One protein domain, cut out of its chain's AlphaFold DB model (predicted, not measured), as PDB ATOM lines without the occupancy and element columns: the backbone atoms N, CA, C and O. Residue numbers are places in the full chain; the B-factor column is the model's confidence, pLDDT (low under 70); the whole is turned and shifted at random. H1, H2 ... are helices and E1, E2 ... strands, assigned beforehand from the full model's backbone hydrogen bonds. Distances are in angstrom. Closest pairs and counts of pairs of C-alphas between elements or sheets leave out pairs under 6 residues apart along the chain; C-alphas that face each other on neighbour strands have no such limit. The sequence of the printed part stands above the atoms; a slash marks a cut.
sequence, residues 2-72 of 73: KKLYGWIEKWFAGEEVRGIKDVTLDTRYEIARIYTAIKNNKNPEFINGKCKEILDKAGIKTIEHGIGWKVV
ATOM      1  N   LYS A   2     -46.580 -23.310 -32.854       83.81
ATOM      2  CA  LYS A   2     -46.641 -23.963 -34.192       83.81
ATOM      3  C   LYS A   2     -46.528 -22.999 -35.389       83.81
ATOM      4  O   LYS A   2     -45.863 -23.318 -36.362       83.81
ATOM      5  N   LYS A   3     -47.135 -21.809 -35.291       91.31
ATOM      6  CA  LYS A   3     -47.090 -20.769 -36.335       91.31
ATOM      7  C   LYS A   3     -45.668 -20.255 -36.595       91.31
ATOM      8  O   LYS A   3     -45.234 -20.248 -37.738       91.31
ATOM      9  N   LEU A   4     -44.940 -19.889 -35.533       92.62
ATOM     10  CA  LEU A   4     -43.551 -19.431 -35.633       92.62
ATOM     11  C   LEU A   4     -42.637 -20.533 -36.180       92.62
ATOM     12  O   LEU A   4     -41.799 -20.261 -37.028       92.62
ATOM     13  N   TYR A   5     -42.837 -21.776 -35.736       94.06
ATOM     14  CA  TYR A   5     -42.074 -22.916 -36.236       94.06
ATOM     15  C   TYR A   5     -42.265 -23.131 -37.741       94.06
ATOM     16  O   TYR A   5     -41.281 -23.202 -38.465       94.06
ATOM     17  N   GLY A   6     -43.510 -23.115 -38.229       95.12
ATOM     18  CA  GLY A   6     -43.773 -23.250 -39.665       95.12
ATOM     19  C   GLY A   6     -43.185 -22.108 -40.505       95.12
ATOM     20  O   GLY A   6     -42.849 -22.305 -41.667       95.12
ATOM     21  N   TRP A   7     -43.030 -20.911 -39.936       95.50
ATOM     22  CA  TRP A   7     -42.324 -19.810 -40.601       95.50
ATOM     23  C   TRP A   7     -40.817 -20.025 -40.649       95.50
ATOM     24  O   TRP A   7     -40.214 -19.798 -41.693       95.50
ATOM     25  N   ILE A   8     -40.232 -20.505 -39.549       94.44
ATOM     26  CA  ILE A   8     -38.823 -20.897 -39.494       94.44
ATOM     27  C   ILE A   8     -38.547 -21.954 -40.567       94.44
ATOM     28  O   ILE A   8     -37.660 -21.748 -41.385       94.44
ATOM     29  N   GLU A   9     -39.339 -23.026 -40.638       95.44
ATOM     30  CA  GLU A   9     -39.157 -24.072 -41.656       95.44
ATOM     31  C   GLU A   9     -39.175 -23.510 -43.081       95.44
ATOM     32  O   GLU A   9     -38.244 -23.762 -43.843       95.44
ATOM     33  N   LYS A  10     -40.162 -22.667 -43.414       95.12
ATOM     34  CA  LYS A  10     -40.238 -22.004 -44.725       95.12
ATOM     35  C   LYS A  10     -38.997 -21.173 -45.032       95.12
ATOM     36  O   LYS A  10     -38.407 -21.310 -46.098       95.12
ATOM     37  N   TRP A  11     -38.551 -20.353 -44.085       94.56
ATOM     38  CA  TRP A  11     -37.365 -19.521 -44.276       94.56
ATOM     39  C   TRP A  11     -36.079 -20.326 -44.472       94.56
ATOM     40  O   TRP A  11     -35.213 -19.882 -45.230       94.56
ATOM     41  N   PHE A  12     -35.944 -21.475 -43.806       93.50
ATOM     42  CA  PHE A  12     -34.803 -22.382 -43.977       93.50
ATOM     43  C   PHE A  12     -34.920 -23.257 -45.234       93.50
ATOM     44  O   PHE A  12     -33.897 -23.687 -45.759       93.50
ATOM     45  N   ALA A  13     -36.128 -23.445 -45.768       94.25
ATOM     46  CA  ALA A  13     -36.373 -24.025 -47.090       94.25
ATOM     47  C   ALA A  13     -36.171 -23.020 -48.246       94.25
ATOM     48  O   ALA A  13     -36.283 -23.391 -49.412       94.25
ATOM     49  N   GLY A  14     -35.867 -21.752 -47.941       90.19
ATOM     50  CA  GLY A  14     -35.695 -20.689 -48.937       90.19
ATOM     51  C   GLY A  14     -37.000 -20.023 -49.384       90.19
ATOM     52  O   GLY A  14     -36.973 -19.170 -50.267       90.19
ATOM     53  N   GLU A  15     -38.127 -20.362 -48.763       92.88
ATOM     54  CA  GLU A  15     -39.431 -19.770 -49.043       92.88
ATOM     55  C   GLU A  15     -39.662 -18.471 -48.256       92.88
ATOM     56  O   GLU A  15     -39.122 -18.242 -47.167       92.88
ATOM     57  N   GLU A  16     -40.538 -17.620 -48.788       89.69
ATOM     58  CA  GLU A  16     -41.002 -16.415 -48.107       89.69
ATOM     59  C   GLU A  16     -42.296 -16.661 -47.322       89.69
ATOM     60  O   GLU A  16     -43.161 -17.462 -47.688       89.69
ATOM     61  N   VAL A  17     -42.471 -15.915 -46.230       91.69
ATOM     62  CA  VAL A  17     -43.693 -15.957 -45.425       91.69
ATOM     63  C   VAL A  17     -44.566 -14.763 -45.785       91.69
ATOM     64  O   VAL A  17     -44.199 -13.608 -45.567       91.69
ATOM     65  N   ARG A  18     -45.769 -15.033 -46.303       88.88
ATOM     66  CA  ARG A  18     -46.732 -13.987 -46.670       88.88
ATOM     67  C   ARG A  18     -47.004 -13.053 -45.483       88.88
ATOM     68  O   ARG A  18     -47.421 -13.498 -44.417       88.88
ATOM     69  N   GLY A  19     -46.805 -11.751 -45.694       87.25
ATOM     70  CA  GLY A  19     -47.020 -10.716 -44.674       87.25
ATOM     71  C   GLY A  19     -45.815 -10.443 -43.765       87.25
ATOM     72  O   GLY A  19     -45.911  -9.582 -42.886       87.25
ATOM     73  N   ILE A  20     -44.680 -11.116 -43.981       91.06
ATOM     74  CA  ILE A  20     -43.406 -10.822 -43.318       91.06
ATOM     75  C   ILE A  20     -42.349 -10.615 -44.402       91.06
ATOM     76  O   ILE A  20     -41.853 -11.569 -44.991       91.06
ATOM     77  N   LYS A  21     -42.039  -9.349 -44.678       88.00
ATOM     78  CA  LYS A  21     -41.039  -8.948 -45.675       88.00
ATOM     79  C   LYS A  21     -39.707  -8.613 -45.013       88.00
ATOM     80  O   LYS A  21     -39.677  -8.413 -43.796       88.00
ATOM     81  N   ASP A  22     -38.644  -8.548 -45.811       87.81
ATOM     82  CA  ASP A  22     -37.323  -8.061 -45.392       87.81
ATOM     83  C   ASP A  22     -36.733  -8.863 -44.219       87.81
ATOM     84  O   ASP A  22     -36.221  -8.316 -43.244       87.81
ATOM     85  N   VAL A  23     -36.858 -10.195 -44.281       90.56
ATOM     86  CA  VAL A  23     -36.283 -11.104 -43.278       90.56
ATOM     87  C   VAL A  23     -34.901 -11.549 -43.744       90.56
ATOM     88  O   VAL A  23     -34.769 -12.480 -44.552       90.56
ATOM     89  N   THR A  24     -33.876 -10.878 -43.219       92.06
ATOM     90  CA  THR A  24     -32.471 -11.217 -43.471       92.06
ATOM     91  C   THR A  24     -32.131 -12.591 -42.907       92.06
ATOM     92  O   THR A  24     -32.822 -13.117 -42.032       92.06
ATOM     93  N   LEU A  25     -31.038 -13.181 -43.394       91.56
ATOM     94  CA  LEU A  25     -30.549 -14.457 -42.879       91.56
ATOM     95  C   LEU A  25     -30.273 -14.391 -41.369       91.56
ATOM     96  O   LEU A  25     -30.690 -15.278 -40.631       91.56
ATOM     97  N   ASP A  26     -29.660 -13.299 -40.913       92.50
ATOM     98  CA  ASP A  26     -29.413 -13.018 -39.498       92.50
ATOM     99  C   ASP A  26     -30.711 -13.037 -38.665       92.50
ATOM    100  O   ASP A  26     -30.817 -13.783 -37.692       92.50
ATOM    101  N   THR A  27     -31.762 -12.349 -39.130       93.38
ATOM    102  CA  THR A  27     -33.076 -12.355 -38.461       93.38
ATOM    103  C   THR A  27     -33.688 -13.759 -38.400       93.38
ATOM    104  O   THR A  27     -34.302 -14.120 -37.393       93.38
ATOM    105  N   ARG A  28     -33.518 -14.586 -39.445       93.88
ATOM    106  CA  ARG A  28     -34.012 -15.981 -39.451       93.88
ATOM    107  C   ARG A  28     -33.336 -16.806 -38.357       93.88
ATOM    108  O   ARG A  28     -34.022 -17.513 -37.617       93.88
ATOM    109  N   TYR A  29     -32.012 -16.699 -38.238       94.38
ATOM    110  CA  TYR A  29     -31.250 -17.400 -37.204       94.38
ATOM    111  C   TYR A  29     -31.584 -16.893 -35.801       94.38
ATOM    112  O   TYR A  29     -31.763 -17.706 -34.890       94.38
ATOM    113  N   GLU A  30     -31.735 -15.581 -35.621       93.44
ATOM    114  CA  GLU A  30     -32.111 -15.010 -34.329       93.44
ATOM    115  C   GLU A  30     -33.505 -15.483 -33.891       93.44
ATOM    116  O   GLU A  30     -33.669 -15.964 -32.767       93.44
ATOM    117  N   ILE A  31     -34.494 -15.475 -34.792       94.44
ATOM    118  CA  ILE A  31     -35.827 -16.023 -34.509       94.44
ATOM    119  C   ILE A  31     -35.775 -17.519 -34.180       94.44
ATOM    120  O   ILE A  31     -36.449 -17.959 -33.246       94.44
ATOM    121  N   ALA A  32     -34.964 -18.311 -34.887       94.38
ATOM    122  CA  ALA A  32     -34.796 -19.731 -34.577       94.38
ATOM    123  C   ALA A  32     -34.174 -19.951 -33.184       94.38
ATOM    124  O   ALA A  32     -34.604 -20.840 -32.433       94.38
ATOM    125  N   ARG A  33     -33.209 -19.108 -32.797       94.06
ATOM    126  CA  ARG A  33     -32.603 -19.109 -31.458       94.06
ATOM    127  C   ARG A  33     -33.626 -18.749 -30.382       94.06
ATOM    128  O   ARG A  33     -33.722 -19.458 -29.380       94.06
ATOM    129  N   ILE A  34     -34.420 -17.701 -30.610       92.75
ATOM    130  CA  ILE A  34     -35.508 -17.263 -29.725       92.75
ATOM    131  C   ILE A  34     -36.541 -18.380 -29.560       92.75
ATOM    132  O   ILE A  34     -36.872 -18.744 -28.435       92.75
ATOM    133  N   TYR A  35     -37.001 -18.984 -30.659       92.88
ATOM    134  CA  TYR A  35     -37.942 -20.105 -30.627       92.88
ATOM    135  C   TYR A  35     -37.410 -21.270 -29.788       92.88
ATOM    136  O   TYR A  35     -38.128 -21.821 -28.951       92.88
ATOM    137  N   THR A  36     -36.135 -21.614 -29.974       92.50
ATOM    138  CA  THR A  36     -35.474 -22.668 -29.200       92.50
ATOM    139  C   THR A  36     -35.392 -22.300 -27.719       92.50
ATOM    140  O   THR A  36     -35.677 -23.147 -26.874       92.50
ATOM    141  N   ALA A  37     -35.063 -21.052 -27.378       92.12
ATOM    142  CA  ALA A  37     -35.038 -20.579 -25.996       92.12
ATOM    143  C   ALA A  37     -36.423 -20.691 -25.333       92.12
ATOM    144  O   ALA A  37     -36.530 -21.306 -24.271       92.12
ATOM    145  N   ILE A  38     -37.479 -20.215 -25.999       90.56
ATOM    146  CA  ILE A  38     -38.866 -20.311 -25.513       90.56
ATOM    147  C   ILE A  38     -39.270 -21.780 -25.325       90.56
ATOM    148  O   ILE A  38     -39.834 -22.141 -24.296       90.56
ATOM    149  N   LYS A  39     -38.935 -22.661 -26.281       90.38
ATOM    150  CA  LYS A  39     -39.217 -24.106 -26.189       90.38
ATOM    151  C   LYS A  39     -38.544 -24.758 -24.973       90.38
ATOM    152  O   LYS A  39     -39.069 -25.729 -24.440       90.38
ATOM    153  N   ASN A  40     -37.408 -24.221 -24.536       91.06
ATOM    154  CA  ASN A  40     -36.679 -24.660 -23.348       91.06
ATOM    155  C   ASN A  40     -37.072 -23.880 -22.075       91.06
ATOM    156  O   ASN A  40     -36.300 -23.865 -21.118       91.06
ATOM    157  N   ASN A  41     -38.243 -23.227 -22.052       86.56
ATOM    158  CA  ASN A  41     -38.746 -22.419 -20.929       86.56
ATOM    159  C   ASN A  41     -37.797 -21.284 -20.501       86.56
ATOM    160  O   ASN A  41     -37.752 -20.898 -19.333       86.56
ATOM    161  N   LYS A  42     -37.016 -20.747 -21.444       88.81
ATOM    162  CA  LYS A  42     -36.201 -19.547 -21.232       88.81
ATOM    163  C   LYS A  42     -36.937 -18.326 -21.767       88.81
ATOM    164  O   LYS A  42     -37.647 -18.412 -22.765       88.81
ATOM    165  N   ASN A  43     -36.689 -17.181 -21.141       86.31
ATOM    166  CA  ASN A  43     -37.229 -15.891 -21.562       86.31
ATOM    167  C   ASN A  43     -36.134 -15.106 -22.293       86.31
ATOM    168  O   ASN A  43     -35.323 -14.477 -21.618       86.31
ATOM    169  N   PRO A  44     -36.041 -15.180 -23.635       86.94
ATOM    170  CA  PRO A  44     -35.045 -14.427 -24.389       86.94
ATOM    171  C   PRO A  44     -35.217 -12.915 -24.193       86.94
ATOM    172  O   PRO A  44     -36.337 -12.399 -24.200       86.94
ATOM    173  N   GLU A  45     -34.084 -12.236 -24.030       87.56
ATOM    174  CA  GLU A  45     -33.942 -10.799 -23.764       87.56
ATOM    175  C   GLU A  45     -33.136 -10.149 -24.898       87.56
ATOM    176  O   GLU A  45     -32.465 -10.855 -25.653       87.56
ATOM    177  N   PHE A  46     -33.185  -8.817 -25.012       82.12
ATOM    178  CA  PHE A  46     -32.483  -8.045 -26.053       82.12
ATOM    179  C   PHE A  46     -32.860  -8.433 -27.491       82.12
ATOM    180  O   PHE A  46     -32.033  -8.434 -28.398       82.12
ATOM    181  N   ILE A  47     -34.131  -8.755 -27.709       87.75
ATOM    182  CA  ILE A  47     -34.678  -9.053 -29.032       87.75
ATOM    183  C   ILE A  47     -34.693  -7.763 -29.852       87.75
ATOM    184  O   ILE A  47     -35.046  -6.716 -29.310       87.75
ATOM    185  N   ASN A  48     -34.331  -7.822 -31.136       89.19
ATOM    186  CA  ASN A  48     -34.361  -6.658 -32.022       89.19
ATOM    187  C   ASN A  48     -35.788  -6.332 -32.525       89.19
ATOM    188  O   ASN A  48     -36.715  -7.140 -32.419       89.19
ATOM    189  N   GLY A  49     -35.978  -5.148 -33.117       89.75
ATOM    190  CA  GLY A  49     -37.302  -4.682 -33.556       89.75
ATOM    191  C   GLY A  49     -37.957  -5.557 -34.633       89.75
ATOM    192  O   GLY A  49     -39.174  -5.762 -34.605       89.75
ATOM    193  N   LYS A  50     -37.170  -6.134 -35.549       92.69
ATOM    194  CA  LYS A  50     -37.698  -7.010 -36.602       92.69
ATOM    195  C   LYS A  50     -38.140  -8.355 -36.038       92.69
ATOM    196  O   LYS A  50     -39.222  -8.842 -36.369       92.69
ATOM    197  N   CYS A  51     -37.343  -8.923 -35.141       92.88
ATOM    198  CA  CYS A  51     -37.695 -10.126 -34.410       92.88
ATOM    199  C   CYS A  51     -38.957  -9.901 -33.570       92.88
ATOM    200  O   CYS A  51     -39.862 -10.732 -33.597       92.88
ATOM    201  N   LYS A  52     -39.085  -8.742 -32.913       93.50
ATOM    202  CA  LYS A  52     -40.298  -8.353 -32.185       93.50
ATOM    203  C   LYS A  52     -41.534  -8.295 -33.090       93.50
ATOM    204  O   LYS A  52     -42.558  -8.864 -32.725       93.50
ATOM    205  N   GLU A  53     -41.450  -7.690 -34.278       93.38
ATOM    206  CA  GLU A  53     -42.558  -7.694 -35.254       93.38
ATOM    207  C   GLU A  53     -42.996  -9.123 -35.617       93.38
ATOM    208  O   GLU A  53     -44.190  -9.427 -35.674       93.38
ATOM    209  N   ILE A  54     -42.034 -10.014 -35.861       93.56
ATOM    210  CA  ILE A  54     -42.308 -11.413 -36.206       93.56
ATOM    211  C   ILE A  54     -42.988 -12.140 -35.041       93.56
ATOM    212  O   ILE A  54     -43.972 -12.852 -35.251       93.56
ATOM    213  N   LEU A  55     -42.482 -11.962 -33.819       92.88
ATOM    214  CA  LEU A  55     -43.043 -12.571 -32.614       92.88
ATOM    215  C   LEU A  55     -44.475 -12.089 -32.357       92.88
ATOM    216  O   LEU A  55     -45.354 -12.918 -32.113       92.88
ATOM    217  N   ASP A  56     -44.731 -10.794 -32.518       92.56
ATOM    218  CA  ASP A  56     -46.061 -10.199 -32.371       92.56
ATOM    219  C   ASP A  56     -47.057 -10.796 -33.383       92.56
ATOM    220  O   ASP A  56     -48.105 -11.329 -33.006       92.56
ATOM    221  N   LYS A  57     -46.666 -10.893 -34.665       92.88
ATOM    222  CA  LYS A  57     -47.464 -11.571 -35.707       92.88
ATOM    223  C   LYS A  57     -47.673 -13.064 -35.425       92.88
ATOM    224  O   LYS A  57     -48.661 -13.658 -35.887       92.88
ATOM    225  N   ALA A  58     -46.749 -13.699 -34.702       91.94
ATOM    226  CA  ALA A  58     -46.873 -15.080 -34.245       91.94
ATOM    227  C   ALA A  58     -47.773 -15.232 -33.001       91.94
ATOM    228  O   ALA A  58     -48.063 -16.369 -32.618       91.94
ATOM    229  N   GLY A  59     -48.233 -14.125 -32.406       90.56
ATOM    230  CA  GLY A  59     -49.032 -14.091 -31.181       90.56
ATOM    231  C   GLY A  59     -48.207 -14.284 -29.907       90.56
ATOM    232  O   GLY A  59     -48.747 -14.730 -28.896       90.56
ATOM    233  N   ILE A  60     -46.899 -14.022 -29.957       90.56
ATOM    234  CA  ILE A  60     -45.988 -14.128 -28.814       90.56
ATOM    235  C   ILE A  60     -45.818 -12.733 -28.222       90.56
ATOM    236  O   ILE A  60     -45.383 -11.810 -28.906       90.56
ATOM    237  N   LYS A  61     -46.162 -12.592 -26.942       90.44
ATOM    238  CA  LYS A  61     -46.092 -11.310 -26.246       90.44
ATOM    239  C   LYS A  61     -44.647 -10.966 -25.897       90.44
ATOM    240  O   LYS A  61     -43.893 -11.793 -25.386       90.44
ATOM    241  N   THR A  62     -44.287  -9.712 -26.132       90.69
ATOM    242  CA  THR A  62     -42.993  -9.145 -25.750       90.69
ATOM    243  C   THR A  62     -43.196  -7.859 -24.964       90.69
ATOM    244  O   THR A  62     -44.080  -7.078 -25.313       90.69
ATOM    245  N   ILE A  63     -42.357  -7.611 -23.964       89.94
ATOM    246  CA  ILE A  63     -42.292  -6.340 -23.231       89.94
ATOM    247  C   ILE A  63     -41.006  -5.595 -23.580       89.94
ATOM    248  O   ILE A  63     -40.020  -6.211 -23.990       89.94
ATOM    249  N   GLU A  64     -41.016  -4.277 -23.420       88.12
ATOM    250  CA  GLU A  64     -39.808  -3.458 -23.526       88.12
ATOM    251  C   GLU A  64     -38.825  -3.822 -22.403       88.12
ATOM    252  O   GLU A  64     -39.211  -4.029 -21.250       88.12
ATOM    253  N   HIS A  65     -37.548  -3.944 -22.753       86.19
ATOM    254  CA  HIS A  65     -36.465  -4.290 -21.842       86.19
ATOM    255  C   HIS A  65     -35.194  -3.530 -22.245       86.19
ATOM    256  O   HIS A  65     -34.442  -3.955 -23.127       86.19
ATOM    257  N   GLY A  66     -34.966  -2.379 -21.608       83.31
ATOM    258  CA  GLY A  66     -33.866  -1.480 -21.959       83.31
ATOM    259  C   GLY A  66     -34.001  -0.967 -23.395       83.31
ATOM    260  O   GLY A  66     -35.032  -0.416 -23.759       83.31
ATOM    261  N   ILE A  67     -32.964  -1.172 -24.212       81.31
ATOM    262  CA  ILE A  67     -32.939  -0.783 -25.636       81.31
ATOM    263  C   ILE A  67     -33.576  -1.823 -26.580       81.31
ATOM    264  O   ILE A  67     -33.507  -1.662 -27.798       81.31
ATOM    265  N   GLY A  68     -34.147  -2.909 -26.048       87.00
ATOM    266  CA  GLY A  68     -34.720  -4.000 -26.840       87.00
ATOM    267  C   GLY A  68     -35.993  -4.575 -26.228       87.00
ATOM    268  O   GLY A  68     -36.659  -3.933 -25.415       87.00
ATOM    269  N   TRP A  69     -36.338  -5.802 -26.618       90.69
ATOM    270  CA  TRP A  69     -37.534  -6.489 -26.126       90.69
ATOM    271  C   TRP A  69     -37.206  -7.821 -25.452       90.69
ATOM    272  O   TRP A  69     -36.202  -8.469 -25.749       90.69
ATOM    273  N   LYS A  70     -38.083  -8.241 -24.544       90.12
ATOM    274  CA  LYS A  70     -38.039  -9.532 -23.856       90.12
ATOM    275  C   LYS A  70     -39.342 -10.284 -24.082       90.12
ATOM    276  O   LYS A  70     -40.412  -9.681 -24.020       90.12
ATOM    277  N   VAL A  71     -39.273 -11.594 -24.312       88.25
ATOM    278  CA  VAL A  71     -40.478 -12.439 -24.364       88.25
ATOM    279  C   VAL A  71     -41.034 -12.629 -22.957       88.25
ATOM    280  O   VAL A  71     -40.294 -12.967 -22.032       88.25
ATOM    281  N   VAL A  72     -42.343 -12.430 -22.818       84.00
ATOM    282  CA  VAL A  72     -43.093 -12.794 -21.614       84.00
ATOM    283  C   VAL A  72     -43.905 -14.044 -21.916       84.00
ATOM    284  O   VAL A  72     -44.676 -14.071 -22.879       84.00
TER     285      VAL A  72
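What this domain is: This is residues 2 to 72 of the 73 residues of an uncharacterized protein of Clostridium sp. AM45-5 (UniProt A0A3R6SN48). A small hairpin of two antiparallel strands, E1 and E2, makes one end of the domain, and a cluster of three helices makes the rest. H3 packs beside the hairpin, H2 touches both other helices, and H1 lies toward the end away from the strands, where residues 13 to 24 form a long loop. The printed part has 71 residues, in the order H1, H2, H3, E1, E2, and its class is mostly helix. It is compact and rounded, with a radius of gyration of the C-alphas of 11.4 A and spans of 32 by 24 by 20 A.

Where its parts are: E1 is residues 62 to 65, 9.0 A long, and E2 is residues 68 to 71, 10.5 A long, ending at C-alpha 71 (-40.478, -12.439, -24.364). H3 is residues 49 to 57, 12.5 A. H2, the longest helix, is residues 25 to 39, 21.1 A, from C-alpha 25 (-30.549, -14.457, -42.879). H1 is residues 2 to 12, 15.4 A, from C-alpha 2 (-46.641, -23.963, -34.192).

How they stand to each other: In the E1 and E2 hairpin, N 63 and O 70 are within hydrogen-bond range at 2.8 A, as are N 70 and O 63 at 2.9 A. The closest C-alphas of H3 and E2, those of Lys 52 and Trp 69, are 6.9 A apart. H2 touches H3 with residues 27 to 31 alone, the same way at a steep tilt of 54 degrees; their closest C-alphas, Ile 31 and Cys 51, are 6.2 A apart. H1 and H2 form a helical hairpin: they touch, closest at the C-alphas of Ile 8 and Ala 32, 6.5 A, and run opposite ways at a shallow tilt of 32 degrees, only just short of steep. H1 is apart from both strands. In H1, H2 and H3 every O i to N i+4 pair is within hydrogen-bond range.

The domain as a whole: The C-alphas farthest apart, those of Ala 13 and Gly 66, are 33.9 A apart. The printed part has no cut. The link from H1 to H2 is long, 12 residues. The mean pLDDT of the printed part is 90.8, and no printed residue is under 70.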